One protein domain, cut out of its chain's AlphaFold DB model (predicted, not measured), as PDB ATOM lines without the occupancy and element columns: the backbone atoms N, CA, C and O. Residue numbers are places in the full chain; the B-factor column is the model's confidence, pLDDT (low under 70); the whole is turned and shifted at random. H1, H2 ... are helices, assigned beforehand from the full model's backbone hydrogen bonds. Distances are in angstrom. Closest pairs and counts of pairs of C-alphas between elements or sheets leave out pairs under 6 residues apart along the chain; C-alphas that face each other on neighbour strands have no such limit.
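Overview. This is residues 109 to 263 of the 452 residues of the protein "PA14 domain-containing protein" of Deltaproteobacteria bacterium (UniProt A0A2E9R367). An elongated bundle of four helices runs up and down: H3 and H6 pass each other in the middle, with H2 on one side and H5 on the other. The short H1 folds back at one end, where H2 begins and H3 ends, and the short H4 lies crosswise outside the bundle near H3, meeting the beginning of H5. The printed part has 155 residues with six named helices, H1 to H6 in chain order, and no named strand; the class is all helix. The whole is compact, with a radius of gyration of the C-alphas of 17.1 A, and spans 56 by 29 by 24 A.

Along the chain. Find C-alpha 109 at (33.388, -31.800, 91.906); from there H1 runs to residue 119, 15.6 A. H2 takes residues 123 to 145, 32.9 A. Look next at C-alpha 152, at (16.474, -35.866, 65.791), where H3 begins; it runs to residue 176, 36.1 A. H4 takes residues 185 to 196, 15.7 A, and H5 residues 206 to 223, 25.6 A. H6 runs from residue 236 to C-alpha 259 at (39.841, -17.394, 95.431), 34.8 A.

Arrangement. Begin at H3, the hub, which touches H1, H2, H5 and H6. Look at Leu 156 and His 220, the closest C-alphas of H3 and H5, 6.1 A apart; these helices run opposite ways at a shallow tilt of 20 degrees. H3 and H6 run the same way at a shallow tilt of 23 degrees, closest at the C-alphas of Phe 166 and Leu 245, 6.9 A. H2 and H3 form a helical hairpin, closest at the C-alphas of Ile 144 and Val 158, 6.7 A. H2 touches H6 at a shallow tilt of 7 degrees, opposite ways, closest at the C-alphas of Arg 127 and Val 256, 6.4 A. H1 touches H3 at a steep tilt of 47 degrees, with the C-alphas of Arg 110 and Ala 175 closest, 4.5 A. H4 and H5 only just touch, with 3 pairs of C-alphas within 8 A, closest Cys 196 and Met 206, 6.6 A. H2 and H5 are apart. In each of the six helices every O i to N i+4 pair is within hydrogen-bond range.

Size, cuts and confidence. The C-alphas of Leu 226 and His 263 are the two farthest apart, 58.4 A. The printed part has no cut. The link from H5 to H6, residues 224 to 235, is long. The mean pLDDT of the printed part is 74.2; look for values under 70 at, among others, residues 148 to 158, 196 to 207 and 219 to 236.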
ATOM      1  N   ALA A 109      32.452 -32.928  92.045       68.00
ATOM      2  CA  ALA A 109      33.388 -31.800  91.906       68.00
ATOM      3  C   ALA A 109      33.986 -31.354  93.260       68.00
ATOM      4  O   ALA A 109      35.148 -30.948  93.351       68.00
ATOM      5  N   ARG A 110      33.217 -31.501  94.347       73.06
ATOM      6  CA  ARG A 110      33.674 -31.232  95.714       73.06
ATOM      7  C   ARG A 110      34.749 -32.216  96.181       73.06
ATOM      8  O   ARG A 110      35.781 -31.777  96.683       73.06
ATOM      9  N   GLN A 111      34.547 -33.517  95.975       72.69
ATOM     10  CA  GLN A 111      35.545 -34.543  96.301       72.69
ATOM     11  C   GLN A 111      36.838 -34.358  95.496       72.69
ATOM     12  O   GLN A 111      37.923 -34.592  96.030       72.69
ATOM     13  N   ALA A 112      36.747 -33.887  94.247       68.31
ATOM     14  CA  ALA A 112      37.918 -33.553  93.438       68.31
ATOM     15  C   ALA A 112      38.727 -32.391  94.047       68.31
ATOM     16  O   ALA A 112      39.944 -32.508  94.212       68.31
ATOM     17  N   ILE A 113      38.060 -31.303  94.460       72.38
ATOM     18  CA  ILE A 113      38.705 -30.176  95.159       72.38
ATOM     19  C   ILE A 113      39.333 -30.628  96.481       72.38
ATOM     20  O   ILE A 113      40.485 -30.295  96.753       72.38
ATOM     21  N   ASP A 114      38.608 -31.409  97.283       76.00
ATOM     22  CA  ASP A 114      39.086 -31.875  98.587       76.00
ATOM     23  C   ASP A 114      40.289 -32.820  98.459       76.00
ATOM     24  O   ASP A 114      41.250 -32.715  99.223       76.00
ATOM     25  N   SER A 115      40.291 -33.697  97.452       76.75
ATOM     26  CA  SER A 115      41.433 -34.559  97.127       76.75
ATOM     27  C   SER A 115      42.663 -33.742  96.718       76.75
ATOM     28  O   SER A 115      43.764 -33.990  97.216       76.75
ATOM     29  N   LEU A 116      42.482 -32.723  95.869       73.00
ATOM     30  CA  LEU A 116      43.561 -31.822  95.456       73.00
ATOM     31  C   LEU A 116      44.125 -31.033  96.643       73.00
ATOM     32  O   LEU A 116      45.339 -31.015  96.829       73.00
ATOM     33  N   LEU A 117      43.266 -30.453  97.484       75.25
ATOM     34  CA  LEU A 117      43.679 -29.722  98.688       75.25
ATOM     35  C   LEU A 117      44.389 -30.627  99.705       75.25
ATOM     36  O   LEU A 117      45.340 -30.200 100.356       75.25
ATOM     37  N   LYS A 118      43.978 -31.897  99.823       76.50
ATOM     38  CA  LYS A 118      44.651 -32.883 100.681       76.50
ATOM     39  C   LYS A 118      46.044 -33.245 100.159       76.50
ATOM     40  O   LYS A 118      46.960 -33.434 100.957       76.50
ATOM     41  N   LYS A 119      46.210 -33.351  98.836       75.69
ATOM     42  CA  LYS A 119      47.492 -33.677  98.187       75.69
ATOM     43  C   LYS A 119      48.459 -32.490  98.158       75.69
ATOM     44  O   LYS A 119      49.666 -32.696  98.242       75.69
ATOM     45  N   THR A 120      47.957 -31.261  98.046       70.00
ATOM     46  CA  THR A 120      48.787 -30.055  97.970       70.00
ATOM     47  C   THR A 120      48.137 -28.864  98.667       70.00
ATOM     48  O   THR A 120      46.996 -28.500  98.401       70.00
ATOM     49  N   HIS A 121      48.907 -28.210  99.539       69.81
ATOM     50  CA  HIS A 121      48.505 -26.959 100.186       69.81
ATOM     51  C   HIS A 121      48.899 -25.721  99.357       69.81
ATOM     52  O   HIS A 121      48.701 -24.602  99.821       69.81
ATOM     53  N   ASP A 122      49.484 -25.890  98.160       73.44
ATOM     54  CA  ASP A 122      49.908 -24.775  97.304       73.44
ATOM     55  C   ASP A 122      48.721 -24.218  96.489       73.44
ATOM     56  O   ASP A 122      48.243 -24.891  95.562       73.44
ATOM     57  N   PRO A 123      48.274 -22.969  96.750       77.00
ATOM     58  CA  PRO A 123      47.177 -22.346  96.013       77.00
ATOM     59  C   PRO A 123      47.434 -22.253  94.505       77.00
ATOM     60  O   PRO A 123      46.484 -22.252  93.724       77.00
ATOM     61  N   TYR A 124      48.698 -22.194  94.068       76.69
ATOM     62  CA  TYR A 124      49.041 -22.167  92.647       76.69
ATOM     63  C   TYR A 124      48.694 -23.484  91.951       76.69
ATOM     64  O   TYR A 124      48.137 -23.465  90.851       76.69
ATOM     65  N   VAL A 125      49.013 -24.616  92.584       76.62
ATOM     66  CA  VAL A 125      48.766 -25.948  92.020       76.62
ATOM     67  C   VAL A 125      47.262 -26.183  91.930       76.62
ATOM     68  O   VAL A 125      46.759 -26.488  90.851       76.62
ATOM     69  N   VAL A 126      46.529 -25.896  93.009       79.19
ATOM     70  CA  VAL A 126      45.058 -25.976  93.034       79.19
ATOM     71  C   VAL A 126      44.446 -25.101  91.936       79.19
ATOM     72  O   VAL A 126      43.656 -25.589  91.132       79.19
ATOM     73  N   ARG A 127      44.877 -23.836  91.815       85.62
ATOM     74  CA  ARG A 127      44.427 -22.928  90.748       85.62
ATOM     75  C   ARG A 127      44.686 -23.502  89.356       85.62
ATOM     76  O   ARG A 127      43.804 -23.444  88.506       85.62
ATOM     77  N   ARG A 128      45.884 -24.038  89.103       82.12
ATOM     78  CA  ARG A 128      46.262 -24.592  87.793       82.12
ATOM     79  C   ARG A 128      45.367 -25.769  87.401       82.12
ATOM     80  O   ARG A 128      44.884 -25.781  86.272       82.12
ATOM     81  N   HIS A 129      45.120 -26.711  88.313       77.50
ATOM     82  CA  HIS A 129      44.258 -27.865  88.036       77.50
ATOM     83  C   HIS A 129      42.801 -27.453  87.811       77.50
ATOM     84  O   HIS A 129      42.187 -27.902  86.847       77.50
ATOM     85  N   LEU A 130      42.266 -26.539  88.625       81.50
ATOM     86  CA  LEU A 130      40.899 -26.041  88.438       81.50
ATOM     87  C   LEU A 130      40.727 -25.327  87.098       81.50
ATOM     88  O   LEU A 130      39.758 -25.570  86.387       81.50
ATOM     89  N   LEU A 131      41.693 -24.493  86.707       84.62
ATOM     90  CA  LEU A 131      41.664 -23.838  85.400       84.62
ATOM     91  C   LEU A 131      41.754 -24.833  84.239       84.62
ATOM     92  O   LEU A 131      41.121 -24.598  83.215       84.62
ATOM     93  N   ALA A 132      42.512 -25.923  84.377       74.25
ATOM     94  CA  ALA A 132      42.571 -26.967  83.356       74.25
ATOM     95  C   ALA A 132      41.201 -27.631  83.143       74.25
ATOM     96  O   ALA A 132      40.777 -27.768  82.000       74.25
ATOM     97  N   ILE A 133      40.481 -27.943  84.225       75.75
ATOM     98  CA  ILE A 133      39.138 -28.538  84.148       75.75
ATOM     99  C   ILE A 133      38.146 -27.576  83.480       75.75
ATOM    100  O   ILE A 133      37.439 -27.957  82.551       75.75
ATOM    101  N   LEU A 134      38.138 -26.303  83.886       82.50
ATOM    102  CA  LEU A 134      37.252 -25.302  83.281       82.50
ATOM    103  C   LEU A 134      37.548 -25.065  81.794       82.50
ATOM    104  O   LEU A 134      36.630 -24.807  81.018       82.50
ATOM    105  N   ASN A 135      38.817 -25.157  81.391       81.88
ATOM    106  CA  ASN A 135      39.194 -25.049  79.985       81.88
ATOM    107  C   ASN A 135      38.718 -26.257  79.171       81.88
ATOM    108  O   ASN A 135      38.330 -26.067  78.023       81.88
ATOM    109  N   GLU A 136      38.714 -27.463  79.744       77.00
ATOM    110  CA  GLU A 136      38.160 -28.634  79.056       77.00
ATOM    111  C   GLU A 136      36.646 -28.498  78.873       77.00
ATOM    112  O   GLU A 136      36.155 -28.690  77.766       77.00
ATOM    113  N   ASN A 137      35.912 -28.031  79.888       79.06
ATOM    114  CA  ASN A 137      34.477 -27.755  79.745       79.06
ATOM    115  C   ASN A 137      34.198 -26.701  78.663       79.06
ATOM    116  O   ASN A 137      33.248 -26.841  77.894       79.06
ATOM    117  N   LYS A 138      35.046 -25.668  78.561       85.81
ATOM    118  CA  LYS A 138      34.956 -24.675  77.481       85.81
ATOM    119  C   LYS A 138      35.232 -25.300  76.112       85.81
ATOM    120  O   LYS A 138      34.508 -25.003  75.174       85.81
ATOM    121  N   ARG A 139      36.224 -26.190  76.007       80.69
ATOM    122  CA  ARG A 139      36.539 -26.914  74.766       80.69
ATOM    123  C   ARG A 139      35.376 -27.794  74.309       80.69
ATOM    124  O   ARG A 139      35.072 -27.815  73.122       80.69
ATOM    125  N   VAL A 140      34.726 -28.502  75.236       74.00
ATOM    126  CA  VAL A 140      33.543 -29.323  74.935       74.00
ATOM    127  C   VAL A 140      32.387 -28.444  74.455       74.00
ATOM    128  O   VAL A 140      31.755 -28.781  73.459       74.00
ATOM    129  N   LEU A 141      32.141 -27.305  75.110       82.75
ATOM    130  CA  LEU A 141      31.109 -26.355  74.689       82.75
ATOM    131  C   LEU A 141      31.365 -25.804  73.278       82.75
ATOM    132  O   LEU A 141      30.448 -25.779  72.464       82.75
ATOM    133  N   ASP A 142      32.613 -25.442  72.974       82.62
ATOM    134  CA  ASP A 142      33.014 -24.953  71.646       82.62
ATOM    135  C   ASP A 142      32.867 -26.040  70.574       82.62
ATOM    136  O   ASP A 142      32.538 -25.752  69.428       82.62
ATOM    137  N   GLY A 143      33.077 -27.306  70.944       74.19
ATOM    138  CA  GLY A 143      32.790 -28.445  70.074       74.19
ATOM    139  C   GLY A 143      31.298 -28.592  69.774       74.19
ATOM    140  O   GLY A 143      30.935 -28.792  68.621       74.19
ATOM    141  N   ILE A 144      30.438 -28.442  70.788       75.31
ATOM    142  CA  ILE A 144      28.975 -28.516  70.637       75.31
ATOM    143  C   ILE A 144      28.446 -27.396  69.734       75.31
ATOM    144  O   ILE A 144      27.582 -27.657  68.908       75.31
ATOM    145  N   GLU A 145      28.977 -26.176  69.853       80.25
ATOM    146  CA  GLU A 145      28.598 -25.040  68.995       80.25
ATOM    147  C   GLU A 145      28.834 -25.328  67.500       80.25
ATOM    148  O   GLU A 145      28.115 -24.825  66.642       80.25
ATOM    149  N   LEU A 146      29.816 -26.179  67.186       79.31
ATOM    150  CA  LEU A 146      30.157 -26.589  65.823       79.31
ATOM    151  C   LEU A 146      29.416 -27.860  65.360       79.31
ATOM    152  O   LEU A 146      29.523 -28.236  64.188       79.31
ATOM    153  N   GLU A 147      28.694 -28.550  66.248       72.94
ATOM    154  CA  GLU A 147      27.922 -29.752  65.920       72.94
ATOM    155  C   GLU A 147      26.552 -29.365  65.342       72.94
ATOM    156  O   GLU A 147      25.614 -29.075  66.077       72.94
ATOM    157  N   PHE A 148      26.408 -29.422  64.014       66.06
ATOM    158  CA  PHE A 148      25.112 -29.259  63.342       66.06
ATOM    159  C   PHE A 148      24.348 -30.597  63.314       66.06
ATOM    160  O   PHE A 148      24.739 -31.503  62.568       66.06
ATOM    161  N   PRO A 149      23.269 -30.779  64.104       64.31
ATOM    162  CA  PRO A 149      22.560 -32.051  64.158       64.31
ATOM    163  C   PRO A 149      21.812 -32.324  62.846       64.31
ATOM    164  O   PRO A 149      20.952 -31.560  62.419       64.31
ATOM    165  N   THR A 150      22.091 -33.470  62.222       57.56
ATOM    166  CA  THR A 150      21.459 -33.880  60.950       57.56
ATOM    167  C   THR A 150      20.254 -34.806  61.141       57.56
ATOM    168  O   THR A 150      19.561 -35.133  60.180       57.56
ATOM    169  N   SER A 151      19.974 -35.214  62.385       57.34
ATOM    170  CA  SER A 151      18.833 -36.055  62.769       57.34
ATOM    171  C   SER A 151      18.311 -35.701  64.164       57.34
ATOM    172  O   SER A 151      19.045 -35.160  64.995       57.34
ATOM    173  N   GLY A 152      17.062 -36.071  64.462       57.38
ATOM    174  CA  GLY A 152      16.474 -35.866  65.791       57.38
ATOM    175  C   GLY A 152      17.215 -36.604  66.915       57.38
ATOM    176  O   GLY A 152      17.334 -36.086  68.023       57.38
ATOM    177  N   THR A 153      17.801 -37.771  66.628       61.47
ATOM    178  CA  THR A 153      18.635 -38.515  67.586       61.47
ATOM    179  C   THR A 153      19.960 -37.804  67.875       61.47
ATOM    180  O   THR A 153      20.387 -37.747  69.026       61.47
ATOM    181  N   GLN A 154      20.597 -37.215  66.858       63.16
ATOM    182  CA  GLN A 154      21.794 -36.391  67.059       63.16
ATOM    183  C   GLN A 154      21.474 -35.114  67.839       63.16
ATOM    184  O   GLN A 154      22.229 -34.761  68.740       63.16
ATOM    185  N   ALA A 155      20.334 -34.472  67.568       64.44
ATOM    186  CA  ALA A 155      19.888 -33.315  68.338       64.44
ATOM    187  C   ALA A 155      19.698 -33.662  69.825       64.44
ATOM    188  O   ALA A 155      20.199 -32.949  70.686       64.44
ATOM    189  N   LEU A 156      19.081 -34.810  70.145       63.41
ATOM    190  CA  LEU A 156      18.975 -35.302  71.527       63.41
ATOM    191  C   LEU A 156      20.342 -35.543  72.186       63.41
ATOM    192  O   LEU A 156      20.504 -35.267  73.375       63.41
ATOM    193  N   CYS A 157      21.330 -36.032  71.431       63.69
ATOM    194  CA  CYS A 157      22.698 -36.197  71.924       63.69
ATOM    195  C   CYS A 157      23.342 -34.841  72.256       63.69
ATOM    196  O   CYS A 157      23.921 -34.679  73.330       63.69
ATOM    197  N   VAL A 158      23.176 -33.848  71.379       68.56
ATOM    198  CA  VAL A 158      23.638 -32.472  71.601       68.56
ATOM    199  C   VAL A 158      22.982 -31.863  72.846       68.56
ATOM    200  O   VAL A 158      23.688 -31.370  73.728       68.56
ATOM    201  N   VAL A 159      21.654 -31.986  72.989       70.38
ATOM    202  CA  VAL A 159      20.927 -31.543  74.195       70.38
ATOM    203  C   VAL A 159      21.495 -32.215  75.444       70.38
ATOM    204  O   VAL A 159      21.751 -31.551  76.447       70.38
ATOM    205  N   ARG A 160      21.759 -33.525  75.385       69.50
ATOM    206  CA  ARG A 160      22.307 -34.275  76.518       69.50
ATOM    207  C   ARG A 160      23.701 -33.792  76.921       69.50
ATOM    208  O   ARG A 160      23.977 -33.685  78.112       69.50
ATOM    209  N   LYS A 161      24.571 -33.481  75.956       73.56
ATOM    210  CA  LYS A 161      25.897 -32.904  76.233       73.56
ATOM    211  C   LYS A 161      25.776 -31.541  76.926       73.56
ATOM    212  O   LYS A 161      26.487 -31.297  77.901       73.56
ATOM    213  N   LEU A 162      24.848 -30.689  76.482       77.25
ATOM    214  CA  LEU A 162      24.576 -29.401  77.130       77.25
ATOM    215  C   LEU A 162      24.033 -29.564  78.558       77.25
ATOM    216  O   LEU A 162      24.478 -28.849  79.452       77.25
ATOM    217  N   GLU A 163      23.133 -30.524  78.802       74.06
ATOM    218  CA  GLU A 163      22.650 -30.845  80.157       74.06
ATOM    219  C   GLU A 163      23.798 -31.252  81.089       74.06
ATOM    220  O   GLU A 163      23.861 -30.794  82.231       74.06
ATOM    221  N   VAL A 164      24.719 -32.091  80.604       76.00
ATOM    222  CA  VAL A 164      25.886 -32.537  81.378       76.00
ATOM    223  C   VAL A 164      26.817 -31.364  81.683       76.00
ATOM    224  O   VAL A 164      27.232 -31.203  82.830       76.00
ATOM    225  N   LEU A 165      27.110 -30.509  80.700       78.50
ATOM    226  CA  LEU A 165      27.929 -29.312  80.921       78.50
ATOM    227  C   LEU A 165      27.282 -28.348  81.914       78.50
ATOM    228  O   LEU A 165      27.958 -27.841  82.810       78.50
ATOM    229  N   PHE A 166      25.977 -28.109  81.780       83.00
ATOM    230  CA  PHE A 166      25.222 -27.278  82.708       83.00
ATOM    231  C   PHE A 166      25.314 -27.827  84.136       83.00
ATOM    232  O   PHE A 166      25.678 -27.097  85.057       83.00
ATOM    233  N   GLN A 167      25.080 -29.130  84.307       80.50
ATOM    234  CA  GLN A 167      25.200 -29.812  85.592       80.50
ATOM    235  C   GLN A 167      26.611 -29.669  86.182       80.50
ATOM    236  O   GLN A 167      26.755 -29.298  87.346       80.50
ATOM    237  N   GLN A 168      27.659 -29.878  85.381       81.25
ATOM    238  CA  GLN A 168      29.043 -29.698  85.826       81.25
ATOM    239  C   GLN A 168      29.319 -28.257  86.263       81.25
ATOM    240  O   GLN A 168      29.952 -28.042  87.293       81.25
ATOM    241  N   ILE A 169      28.845 -27.249  85.525       85.25
ATOM    242  CA  ILE A 169      29.012 -25.837  85.903       85.25
ATOM    243  C   ILE A 169      28.359 -25.558  87.262       85.25
ATOM    244  O   ILE A 169      28.965 -24.886  88.104       85.25
ATOM    245  N   VAL A 170      27.162 -26.096  87.506       83.81
ATOM    246  CA  VAL A 170      26.479 -25.981  88.803       83.81
ATOM    247  C   VAL A 170      27.291 -26.680  89.896       83.81
ATOM    248  O   VAL A 170      27.598 -26.063  90.916       83.81
ATOM    249  N   GLU A 171      27.727 -27.918  89.678       82.81
ATOM    250  CA  GLU A 171      28.527 -28.673  90.648       82.81
ATOM    251  C   GLU A 171      29.847 -27.977  90.994       82.81
ATOM    252  O   GLU A 171      30.172 -27.819  92.173       82.81
ATOM    253  N   TRP A 172      30.592 -27.506  89.992       83.94
ATOM    254  CA  TRP A 172      31.835 -26.759  90.193       83.94
ATOM    255  C   TRP A 172      31.592 -25.428  90.899       83.94
ATOM    256  O   TRP A 172      32.401 -25.026  91.737       83.94
ATOM    257  N   THR A 173      30.464 -24.771  90.627       86.38
ATOM    258  CA  THR A 173      30.049 -23.586  91.380       86.38
ATOM    259  C   THR A 173      29.879 -23.927  92.855       86.38
ATOM    260  O   THR A 173      30.528 -23.314  93.694       86.38
ATOM    261  N   PHE A 174      29.062 -24.922  93.199       85.94
ATOM    262  CA  PHE A 174      28.860 -25.321  94.595       85.94
ATOM    263  C   PHE A 174      30.169 -25.742  95.268       85.94
ATOM    264  O   PHE A 174      30.461 -25.310  96.389       85.94
ATOM    265  N   ALA A 175      31.000 -26.505  94.558       84.56
ATOM    266  CA  ALA A 175      32.272 -27.002  95.059       84.56
ATOM    267  C   ALA A 175      33.246 -25.862  95.396       84.56
ATOM    268  O   ALA A 175      33.914 -25.917  96.435       84.56
ATOM    269  N   LEU A 176      33.280 -24.801  94.578       84.06
ATOM    270  CA  LEU A 176      34.048 -23.593  94.880       84.06
ATOM    271  C   LEU A 176      33.544 -22.879  96.127       84.06
ATOM    272  O   LEU A 176      34.344 -22.208  96.757       84.06
ATOM    273  N   TYR A 177      32.276 -23.018  96.510       82.81
ATOM    274  CA  TYR A 177      31.720 -22.467  97.751       82.81
ATOM    275  C   TYR A 177      31.676 -23.493  98.893       82.81
ATOM    276  O   TYR A 177      30.950 -23.299  99.866       82.81
ATOM    277  N   GLU A 178      32.486 -24.553  98.795       83.19
ATOM    278  CA  GLU A 178      32.645 -25.595  99.819       83.19
ATOM    279  C   GLU A 178      31.355 -26.367 100.121       83.19
ATOM    280  O   GLU A 178      31.149 -26.853 101.232       83.19
ATOM    281  N   ARG A 179      30.482 -26.510  99.120       81.25
ATOM    282  CA  ARG A 179      29.239 -27.276  99.223       81.25
ATOM    283  C   ARG A 179      29.192 -28.386  98.168       81.25
ATOM    284  O   ARG A 179      29.691 -28.188  97.062       81.25
ATOM    285  N   PRO A 180      28.629 -29.563  98.485       76.50
ATOM    286  CA  PRO A 180      28.241 -30.528  97.465       76.50
ATOM    287  C   PRO A 180      26.963 -30.059  96.756       76.50
ATOM    288  O   PRO A 180      26.264 -29.176  97.251       76.50
ATOM    289  N   PHE A 181      26.665 -30.666  95.611       78.12
ATOM    290  CA  PHE A 181      25.401 -30.497  94.908       78.12
ATOM    291  C   PHE A 181      24.851 -31.878  94.555       78.12
ATOM    292  O   PHE A 181      25.545 -32.652  93.897       78.12
ATOM    293  N   GLN A 182      23.645 -32.201  95.023       72.62
ATOM    294  CA  GLN A 182      22.982 -33.490  94.778       72.62
ATOM    295  C   GLN A 182      21.708 -33.362  93.927       72.62
ATOM    296  O   GLN A 182      21.074 -34.366  93.609       72.62
ATOM    297  N   GLY A 183      21.342 -32.141  93.522       74.19
ATOM    298  CA  GLY A 183      20.213 -31.876  92.630       74.19
ATOM    299  C   GLY A 183      18.846 -31.814  93.318       74.19
ATOM    300  O   GLY A 183      17.825 -31.843  92.628       74.19
ATOM    301  N   SER A 184      18.800 -31.707  94.650       76.62
ATOM    302  CA  SER A 184      17.555 -31.534  95.414       76.62
ATOM    303  C   SER A 184      16.862 -30.193  95.123       76.62
ATOM    304  O   SER A 184      17.493 -29.209  94.732       76.62
ATOM    305  N   LEU A 185      15.540 -30.134  95.330       73.06
ATOM    306  CA  LEU A 185      14.735 -28.913  95.145       73.06
ATOM    307  C   LEU A 185      15.241 -27.735  95.999       73.06
ATOM    308  O   LEU A 185      15.280 -26.597  95.523       73.06
ATOM    309  N   ASP A 186      15.681 -28.014  97.224       78.00
ATOM    310  CA  ASP A 186      16.216 -27.003  98.138       78.00
ATOM    311  C   ASP A 186      17.567 -26.455  97.655       78.00
ATOM    312  O   ASP A 186      17.802 -25.246  97.705       78.00
ATOM    313  N   GLU A 187      18.449 -27.313  97.129       79.56
ATOM    314  CA  GLU A 187      19.726 -26.886  96.540       79.56
ATOM    315  C   GLU A 187      19.517 -26.040  95.282       79.56
ATOM    316  O   GLU A 187      20.225 -25.053  95.091       79.56
ATOM    317  N   TRP A 188      18.531 -26.373  94.446       75.81
ATOM    318  CA  TRP A 188      18.177 -25.552  93.285       75.81
ATOM    319  C   TRP A 188      17.650 -24.177  93.697       75.81
ATOM    320  O   TRP A 188      18.107 -23.163  93.172       75.81
ATOM    321  N   SER A 189      16.773 -24.128  94.700       78.31
ATOM    322  CA  SER A 189      16.263 -22.866  95.251       78.31
ATOM    323  C   SER A 189      17.395 -22.016  95.845       78.31
ATOM    324  O   SER A 189      17.463 -20.801  95.647       78.31
ATOM    325  N   TYR A 190      18.340 -22.661  96.534       81.44
ATOM    326  CA  TYR A 190      19.549 -22.015  97.039       81.44
ATOM    327  C   TYR A 190      20.435 -21.491  95.902       81.44
ATOM    328  O   TYR A 190      20.934 -20.367  95.989       81.44
ATOM    329  N   PHE A 191      20.619 -22.281  94.840       79.31
ATOM    330  CA  PHE A 191      21.441 -21.909  93.693       79.31
ATOM    331  C   PHE A 191      20.920 -20.635  93.021       79.31
ATOM    332  O   PHE A 191      21.674 -19.683  92.801       79.31
ATOM    333  N   GLU A 192      19.612 -20.587  92.774       74.50
ATOM    334  CA  GLU A 192      18.941 -19.435  92.179       74.50
ATOM    335  C   GLU A 192      19.071 -18.185  93.051       74.50
ATOM    336  O   GLU A 192      19.456 -17.122  92.560       74.50
ATOM    337  N   ALA A 193      18.826 -18.308  94.356       78.19
ATOM    338  CA  ALA A 193      18.908 -17.175  95.268       78.19
ATOM    339  C   ALA A 193      20.342 -16.634  95.409       78.19
ATOM    340  O   ALA A 193      20.563 -15.421  95.380       78.19
ATOM    341  N   GLN A 194      21.329 -17.519  95.577       78.38
ATOM    342  CA  GLN A 194      22.678 -17.130  95.996       78.38
ATOM    343  C   GLN A 194      23.646 -16.863  94.853       78.38
ATOM    344  O   GLN A 194      24.560 -16.054  95.026       78.38
ATOM    345  N   PHE A 195      23.484 -17.529  93.713       74.19
ATOM    346  CA  PHE A 195      24.408 -17.374  92.593       74.19
ATOM    347  C   PHE A 195      23.814 -16.499  91.495       74.19
ATOM    348  O   PHE A 195      24.486 -15.557  91.076       74.19
ATOM    349  N   CYS A 196      22.549 -16.715  91.125       69.31
ATOM    350  CA  CYS A 196      21.863 -15.902  90.117       69.31
ATOM    351  C   CYS A 196      21.359 -14.569  90.701       69.31
ATOM    352  O   CYS A 196      21.665 -13.502  90.173       69.31
ATOM    353  N   GLY A 197      20.630 -14.606  91.824       62.75
ATOM    354  CA  GLY A 197      20.035 -13.416  92.447       62.75
ATOM    355  C   GLY A 197      21.057 -12.410  92.988       62.75
ATOM    356  O   GLY A 197      20.823 -11.204  92.950       62.75
ATOM    357  N   ALA A 198      22.221 -12.890  93.436       65.94
ATOM    358  CA  ALA A 198      23.312 -12.048  93.935       65.94
ATOM    359  C   ALA A 198      24.332 -11.636  92.851       65.94
ATOM    360  O   ALA A 198      25.331 -10.995  93.180       65.94
ATOM    361  N   GLY A 199      24.127 -12.028  91.584       63.41
ATOM    362  CA  GLY A 199      25.029 -11.718  90.466       63.41
ATOM    363  C   GLY A 199      26.437 -12.315  90.592       63.41
ATOM    364  O   GLY A 199      27.391 -11.751  90.059       63.41
ATOM    365  N   ARG A 200      26.585 -13.421  91.337       65.88
ATOM    366  CA  ARG A 200      27.865 -14.135  91.529       65.88
ATOM    367  C   ARG A 200      28.151 -15.116  90.390       65.88
ATOM    368  O   ARG A 200      29.316 -15.357  90.082       65.88
ATOM    369  N   LEU A 201      27.091 -15.621  89.767       64.31
ATOM    370  CA  LEU A 201      27.059 -16.112  88.394       64.31
ATOM    371  C   LEU A 201      26.076 -15.258  87.585       64.31
ATOM    372  O   LEU A 201      25.300 -14.493  88.147       64.31
ATOM    373  N   TYR A 202      26.191 -15.368  86.268       61.31
ATOM    374  CA  TYR A 202      25.621 -14.564  85.194       61.31
ATOM    375  C   TYR A 202      24.253 -13.905  85.457       61.31
ATOM    376  O   TYR A 202      23.395 -14.395  86.182       61.31
ATOM    377  N   ARG A 203      24.055 -12.736  84.829       55.44
ATOM    378  CA  ARG A 203      22.967 -11.792  85.121       55.44
ATOM    379  C   ARG A 203      21.595 -12.223  84.579       55.44
ATOM    380  O   ARG A 203      20.593 -11.737  85.100       55.44
ATOM    381  N   ARG A 204      21.523 -13.106  83.570       55.91
ATOM    382  CA  ARG A 204      20.287 -13.855  83.279       55.91
ATOM    383  C   ARG A 204      20.321 -15.153  84.076       55.91
ATOM    384  O   ARG A 204      21.357 -15.795  84.207       55.91
ATOM    385  N   GLN A 205      19.180 -15.484  84.661       63.09
ATOM    386  CA  GLN A 205      19.042 -16.558  85.633       63.09
ATOM    387  C   GLN A 205      19.426 -17.893  84.978       63.09
ATOM    388  O   GLN A 205      18.756 -18.318  84.049       63.09
ATOM    389  N   MET A 206      20.444 -18.598  85.485       68.25
ATOM    390  CA  MET A 206      20.761 -19.985  85.077       68.25
ATOM    391  C   MET A 206      19.556 -20.941  85.233       68.25
ATOM    392  O   MET A 206      19.513 -22.000  84.616       68.25
ATOM    393  N   ALA A 207      18.547 -20.543  86.015       64.56
ATOM    394  CA  ALA A 207      17.223 -21.164  86.063       64.56
ATOM    395  C   ALA A 207      16.533 -21.222  84.686       64.56
ATOM    396  O   ALA A 207      15.923 -22.232  84.341       64.56
ATOM    397  N   LEU A 208      16.669 -20.164  83.881       70.69
ATOM    398  CA  LEU A 208      16.129 -20.097  82.522       70.69
ATOM    399  C   LEU A 208      16.856 -21.071  81.599       70.69
ATOM    400  O   LEU A 208      16.198 -21.738  80.813       70.69
ATOM    401  N   VAL A 209      18.176 -21.227  81.753       78.88
ATOM    402  CA  VAL A 209      18.961 -22.221  81.001       78.88
ATOM    403  C   VAL A 209      18.472 -23.636  81.311       78.88
ATOM    404  O   VAL A 209      18.255 -24.426  80.398       78.88
ATOM    405  N   ARG A 210      18.217 -23.953  82.588       77.12
ATOM    406  CA  ARG A 210      17.642 -25.248  82.986       77.12
ATOM    407  C   ARG A 210      16.270 -25.488  82.350       77.12
ATOM    408  O   ARG A 210      16.025 -26.574  81.829       77.12
ATOM    409  N   GLY A 211      15.386 -24.491  82.408       72.62
ATOM    410  CA  GLY A 211      14.056 -24.566  81.801       72.62
ATOM    411  C   GLY A 211      14.118 -24.721  80.279       72.62
ATOM    412  O   GLY A 211      13.428 -25.570  79.723       72.62
ATOM    413  N   ALA A 212      15.001 -23.966  79.623       75.50
ATOM    414  CA  ALA A 212      15.235 -24.034  78.186       75.50
ATOM    415  C   ALA A 212      15.776 -25.407  77.768       75.50
ATOM    416  O   ALA A 212      15.241 -26.012  76.847       75.50
ATOM    417  N   LEU A 213      16.753 -25.962  78.494       75.75
ATOM    418  CA  LEU A 213      17.264 -27.317  78.251       75.75
ATOM    419  C   LEU A 213      16.174 -28.385  78.390       75.75
ATOM    420  O   LEU A 213      16.102 -29.303  77.572       75.75
ATOM    421  N   GLN A 214      15.305 -28.262  79.398       78.06
ATOM    422  CA  GLN A 214      14.186 -29.183  79.575       78.06
ATOM    423  C   GLN A 214      13.185 -29.086  78.415       78.06
ATOM    424  O   GLN A 214      12.791 -30.119  77.872       78.06
ATOM    425  N   ALA A 215      12.818 -27.870  78.006       71.19
ATOM    426  CA  ALA A 215      11.925 -27.638  76.874       71.19
ATOM    427  C   ALA A 215      12.520 -28.174  75.559       71.19
ATOM    428  O   ALA A 215      11.838 -28.883  74.815       71.19
ATOM    429  N   LEU A 216      13.812 -27.921  75.320       72.12
ATOM    430  CA  LEU A 216      14.571 -28.420  74.173       72.12
ATOM    431  C   LEU A 216      14.542 -29.959  74.142       72.12
ATOM    432  O   LEU A 216      14.195 -30.567  73.128       72.12
ATOM    433  N   ARG A 217      14.811 -30.611  75.282       74.88
ATOM    434  CA  ARG A 217      14.752 -32.074  75.414       74.88
ATOM    435  C   ARG A 217      13.361 -32.626  75.115       74.88
ATOM    436  O   ARG A 217      13.248 -33.587  74.356       74.88
ATOM    437  N   GLU A 218      12.314 -32.064  75.713       72.00
ATOM    438  CA  GLU A 218      10.930 -32.517  75.519       72.00
ATOM    439  C   GLU A 218      10.503 -32.378  74.050       72.00
ATOM    440  O   GLU A 218       9.991 -33.334  73.458       72.00
ATOM    441  N   ARG A 219      10.826 -31.240  73.424       69.12
ATOM    442  CA  ARG A 219      10.590 -30.973  71.999       69.12
ATOM    443  C   ARG A 219      11.301 -31.987  71.104       69.12
ATOM    444  O   ARG A 219      10.657 -32.623  70.270       69.12
ATOM    445  N   HIS A 220      12.606 -32.192  71.280       68.38
ATOM    446  CA  HIS A 220      13.350 -33.145  70.451       68.38
ATOM    447  C   HIS A 220      12.976 -34.600  70.726       68.38
ATOM    448  O   HIS A 220      13.046 -35.416  69.813       68.38
ATOM    449  N   THR A 221      12.522 -34.937  71.934       68.88
ATOM    450  CA  THR A 221      12.013 -36.283  72.238       68.88
ATOM    451  C   THR A 221      10.737 -36.561  71.446       68.88
ATOM    452  O   THR A 221      10.603 -37.635  70.861       68.88
ATOM    453  N   ALA A 222       9.835 -35.577  71.359       65.00
ATOM    454  CA  ALA A 222       8.609 -35.684  70.572       65.00
ATOM    455  C   ALA A 222       8.870 -35.710  69.054       65.00
ATOM    456  O   ALA A 222       8.176 -36.411  68.321       65.00
ATOM    457  N   LEU A 223       9.873 -34.963  68.578       63.59
ATOM    458  CA  LEU A 223      10.180 -34.829  67.149       63.59
ATOM    459  C   LEU A 223      11.135 -35.901  66.604       63.59
ATOM    460  O   LEU A 223      11.128 -36.158  65.402       63.59
ATOM    461  N   SER A 224      11.941 -36.537  67.459       64.50
ATOM    462  CA  SER A 224      12.957 -37.526  67.062       64.50
ATOM    463  C   SER A 224      12.411 -38.672  66.190       64.50
ATOM    464  O   SER A 224      13.046 -38.976  65.181       64.50
ATOM    465  N   PRO A 225      11.226 -39.258  66.467       62.09
ATOM    466  CA  PRO A 225      10.658 -40.319  65.628       62.09
ATOM    467  C   PRO A 225      10.076 -39.835  64.290       62.09
ATOM    468  O   PRO A 225       9.819 -40.653  63.410       62.09
ATOM    469  N   LEU A 226       9.805 -38.533  64.149       60.62
ATOM    470  CA  LEU A 226       9.023 -37.964  63.045       60.62
ATOM    471  C   LEU A 226       9.884 -37.332  61.942       60.62
ATOM    472  O   LEU A 226       9.365 -37.040  60.867       60.62
ATOM    473  N   MET A 227      11.174 -37.090  62.191       54.66
ATOM    474  CA  MET A 227      12.016 -36.282  61.303       54.66
ATOM    475  C   MET A 227      13.160 -37.097  60.692       54.66
ATOM    476  O   MET A 227      14.154 -37.392  61.353       54.66
ATOM    477  N   THR A 228      13.031 -37.429  59.402       50.03
ATOM    478  CA  THR A 228      14.059 -38.125  58.602       50.03
ATOM    479  C   THR A 228      14.911 -37.202  57.722       50.03
ATOM    480  O   THR A 228      15.761 -37.706  56.993       50.03
ATOM    481  N   GLN A 229      14.731 -35.874  57.753       47.56
ATOM    482  CA  GLN A 229      15.575 -34.937  56.994       47.56
ATOM    483  C   GLN A 229      15.949 -33.673  57.774       47.56
ATOM    484  O   GLN A 229      15.177 -33.180  58.592       47.56
ATOM    485  N   THR A 230      17.174 -33.228  57.470       49.66
ATOM    486  CA  THR A 230      17.919 -32.019  57.862       49.66
ATOM    487  C   THR A 230      17.171 -31.005  58.721       49.66
ATOM    488  O   THR A 230      16.255 -30.326  58.256       49.66
ATOM    489  N   TYR A 231      17.654 -30.867  59.958       52.28
ATOM    490  CA  TYR A 231      17.324 -29.772  60.860       52.28
ATOM    491  C   TYR A 231      17.819 -28.463  60.221       52.28
ATOM    492  O   TYR A 231      19.001 -28.338  59.903       52.28
ATOM    493  N   GLY A 232      16.894 -27.548  59.928       51.12
ATOM    494  CA  GLY A 232      17.197 -26.257  59.312       51.12
ATOM    495  C   GLY A 232      17.818 -25.287  60.313       51.12
ATOM    496  O   GLY A 232      17.473 -25.314  61.492       51.12
ATOM    497  N   ASP A 233      18.724 -24.455  59.800       48.19
ATOM    498  CA  ASP A 233      19.491 -23.435  60.513       48.19
ATOM    499  C   ASP A 233      18.679 -22.638  61.551       48.19
ATOM    500  O   ASP A 233      17.579 -22.150  61.277       48.19
ATOM    501  N   ASN A 234      19.334 -22.424  62.697       53.44
ATOM    502  CA  ASN A 234      19.031 -21.461  63.758       53.44
ATOM    503  C   ASN A 234      17.869 -21.814  64.703       53.44
ATOM    504  O   ASN A 234      16.842 -21.130  64.738       53.44
ATOM    505  N   ASP A 235      18.082 -22.799  65.585       64.81
ATOM    506  CA  ASP A 235      17.399 -22.782  66.886       64.81
ATOM    507  C   ASP A 235      18.046 -21.659  67.717       64.81
ATOM    508  O   ASP A 235      19.069 -21.856  68.369       64.81
ATOM    509  N   LEU A 236      17.480 -20.448  67.656       67.44
ATOM    510  CA  LEU A 236      17.941 -19.294  68.448       67.44
ATOM    511  C   LEU A 236      18.043 -19.633  69.948       67.44
ATOM    512  O   LEU A 236      18.899 -19.102  70.650       67.44
ATOM    513  N   GLU A 237      17.200 -20.559  70.421       72.00
ATOM    514  CA  GLU A 237      17.237 -21.103  71.782       72.00
ATOM    515  C   GLU A 237      18.545 -21.859  72.073       72.00
ATOM    516  O   GLU A 237      19.095 -21.747  73.166       72.00
ATOM    517  N   PHE A 238      19.081 -22.605  71.103       78.25
ATOM    518  CA  PHE A 238      20.343 -23.333  71.249       78.25
ATOM    519  C   PHE A 238      21.537 -22.377  71.340       78.25
ATOM    520  O   PHE A 238      22.357 -22.513  72.249       78.25
ATOM    521  N   GLU A 239      21.613 -21.381  70.451       82.56
ATOM    522  CA  GLU A 239      22.671 -20.361  70.487       82.56
ATOM    523  C   GLU A 239      22.654 -19.574  71.806       82.56
ATOM    524  O   GLU A 239      23.707 -19.309  72.391       82.56
ATOM    525  N   GLU A 240      21.461 -19.250  72.316       84.00
ATOM    526  CA  GLU A 240      21.290 -18.559  73.596       84.00
ATOM    527  C   GLU A 240      21.793 -19.411  74.774       84.00
ATOM    528  O   GLU A 240      22.527 -18.906  75.629       84.00
ATOM    529  N   ILE A 241      21.501 -20.719  74.785       85.25
ATOM    530  CA  ILE A 241      22.016 -21.652  75.799       85.25
ATOM    531  C   ILE A 241      23.545 -21.746  75.736       85.25
ATOM    532  O   ILE A 241      24.210 -21.640  76.769       85.25
ATOM    533  N   VAL A 242      24.124 -21.932  74.545       88.44
ATOM    534  CA  VAL A 242      25.584 -22.037  74.371       88.44
ATOM    535  C   VAL A 242      26.279 -20.762  74.855       88.44
ATOM    536  O   VAL A 242      27.255 -20.828  75.613       88.44
ATOM    537  N   TYR A 243      25.746 -19.595  74.487       87.81
ATOM    538  CA  TYR A 243      26.255 -18.304  74.937       87.81
ATOM    539  C   TYR A 243      26.215 -18.166  76.467       87.81
ATOM    540  O   TYR A 243      27.216 -17.782  77.088       87.81
ATOM    541  N   ASP A 244      25.095 -18.533  77.091       87.25
ATOM    542  CA  ASP A 244      24.918 -18.444  78.540       87.25
ATOM    543  C   ASP A 244      25.889 -19.371  79.294       87.25
ATOM    544  O   ASP A 244      26.526 -18.945  80.267       87.25
ATOM    545  N   LEU A 245      26.089 -20.607  78.821       88.25
ATOM    546  CA  LEU A 245      27.062 -21.545  79.401       88.25
ATOM    547  C   LEU A 245      28.508 -21.048  79.248       88.25
ATOM    548  O   LEU A 245      29.308 -21.152  80.184       88.25
ATOM    549  N   SER A 246      28.847 -20.461  78.098       90.50
ATOM    550  CA  SER A 246      30.175 -19.892  77.831       90.50
ATOM    551  C   SER A 246      30.503 -18.770  78.816       90.50
ATOM    552  O   SER A 246      31.601 -18.703  79.388       90.50
ATOM    553  N   LEU A 247      29.520 -17.915  79.094       87.69
ATOM    554  CA  LEU A 247      29.662 -16.827  80.048       87.69
ATOM    555  C   LEU A 247      29.731 -17.324  81.500       87.69
ATOM    556  O   LEU A 247      30.527 -16.794  82.284       87.69
ATOM    557  N   ALA A 248      28.981 -18.372  81.848       87.56
ATOM    558  CA  ALA A 248      29.080 -19.032  83.149       87.56
ATOM    559  C   ALA A 248      30.495 -19.571  83.406       87.56
ATOM    560  O   ALA A 248      31.087 -19.294  84.452       87.56
ATOM    561  N   LEU A 249      31.077 -20.272  82.426       89.12
ATOM    562  CA  LEU A 249      32.443 -20.799  82.504       89.12
ATOM    563  C   LEU A 249      33.481 -19.686  82.669       89.12
ATOM    564  O   LEU A 249      34.406 -19.811  83.478       89.12
ATOM    565  N   LYS A 250      33.320 -18.573  81.942       89.94
ATOM    566  CA  LYS A 250      34.198 -17.402  82.068       89.94
ATOM    567  C   LYS A 250      34.189 -16.844  83.493       89.94
ATOM    568  O   LYS A 250      35.253 -16.606  84.062       89.94
ATOM    569  N   GLN A 251      33.012 -16.658  84.080       87.00
ATOM    570  CA  GLN A 251      32.893 -16.133  85.440       87.00
ATOM    571  C   GLN A 251      33.418 -17.113  86.486       87.00
ATOM    572  O   GLN A 251      34.115 -16.713  87.415       87.00
ATOM    573  N   LEU A 252      33.153 -18.408  86.314       87.75
ATOM    574  CA  LEU A 252      33.675 -19.448  87.194       87.75
ATOM    575  C   LEU A 252      35.213 -19.445  87.205       87.75
ATOM    576  O   LEU A 252      35.843 -19.504  88.262       87.75
ATOM    577  N   ARG A 253      35.825 -19.262  86.031       91.00
ATOM    578  CA  ARG A 253      37.271 -19.065  85.880       91.00
ATOM    579  C   ARG A 253      37.774 -17.817  86.612       91.00
ATOM    580  O   ARG A 253      38.819 -17.879  87.262       91.00
ATOM    581  N   GLU A 254      37.061 -16.698  86.533       88.25
ATOM    582  CA  GLU A 254      37.396 -15.479  87.283       88.25
ATOM    583  C   GLU A 254      37.331 -15.717  88.804       88.25
ATOM    584  O   GLU A 254      38.254 -15.328  89.525       88.25
ATOM    585  N   GLN A 255      36.321 -16.443  89.296       86.88
ATOM    586  CA  GLN A 255      36.203 -16.809  90.713       86.88
ATOM    587  C   GLN A 255      37.356 -17.700  91.187       86.88
ATOM    588  O   GLN A 255      37.915 -17.460  92.258       86.88
ATOM    589  N   VAL A 256      37.779 -18.681  90.382       88.56
ATOM    590  CA  VAL A 256      38.970 -19.503  90.677       88.56
ATOM    591  C   VAL A 256      40.218 -18.626  90.821       88.56
ATOM    592  O   VAL A 256      40.999 -18.799  91.760       88.56
ATOM    593  N   MET A 257      40.402 -17.657  89.921       86.19
ATOM    594  CA  MET A 257      41.541 -16.733  89.955       86.19
ATOM    595  C   MET A 257      41.539 -15.837  91.200       86.19
ATOM    596  O   MET A 257      42.606 -15.569  91.754       86.19
ATOM    597  N   LEU A 258      40.358 -15.387  91.638       86.06
ATOM    598  CA  LEU A 258      40.184 -14.558  92.833       86.06
ATOM    599  C   LEU A 258      40.362 -15.354  94.131       86.06
ATOM    600  O   LEU A 258      41.043 -14.886  95.042       86.06
ATOM    601  N   ARG A 259      39.789 -16.559  94.221       85.00
ATOM    602  CA  ARG A 259      39.841 -17.394  95.431       85.00
ATOM    603  C   ARG A 259      41.251 -17.907  95.718       85.00
ATOM    604  O   ARG A 259      41.684 -17.905  96.865       85.00
ATOM    605  N   TYR A 260      41.982 -18.306  94.680       82.88
ATOM    606  CA  TYR A 260      43.332 -18.863  94.795       82.88
ATOM    607  C   TYR A 260      44.406 -17.855  94.345       82.88
ATOM    608  O   TYR A 260      45.301 -18.167  93.554       82.88
ATOM    609  N   GLN A 261      44.309 -16.611  94.830       70.81
ATOM    610  CA  GLN A 261      45.257 -15.538  94.518       70.81
ATOM    611  C   GLN A 261      46.695 -15.873  94.952       70.81
ATOM    612  O   GLN A 261      46.989 -16.127  96.117       70.81
ATOM    613  N   VAL A 262      47.641 -15.779  94.014       65.81
ATOM    614  CA  VAL A 262      49.069 -16.062  94.245       65.81
ATOM    615  C   VAL A 262      49.812 -14.756  94.552       65.81
ATOM    616  O   VAL A 262      50.557 -14.244  93.730       65.81
ATOM    617  N   HIS A 263      49.588 -14.154  95.724       58.19
ATOM    618  CA  HIS A 263      50.175 -12.837  96.048       58.19
ATOM    619  C   HIS A 263      51.644 -12.872  96.530       58.19
ATOM    620  O   HIS A 263      52.344 -11.863  96.431       58.19
TER     621      HIS A 263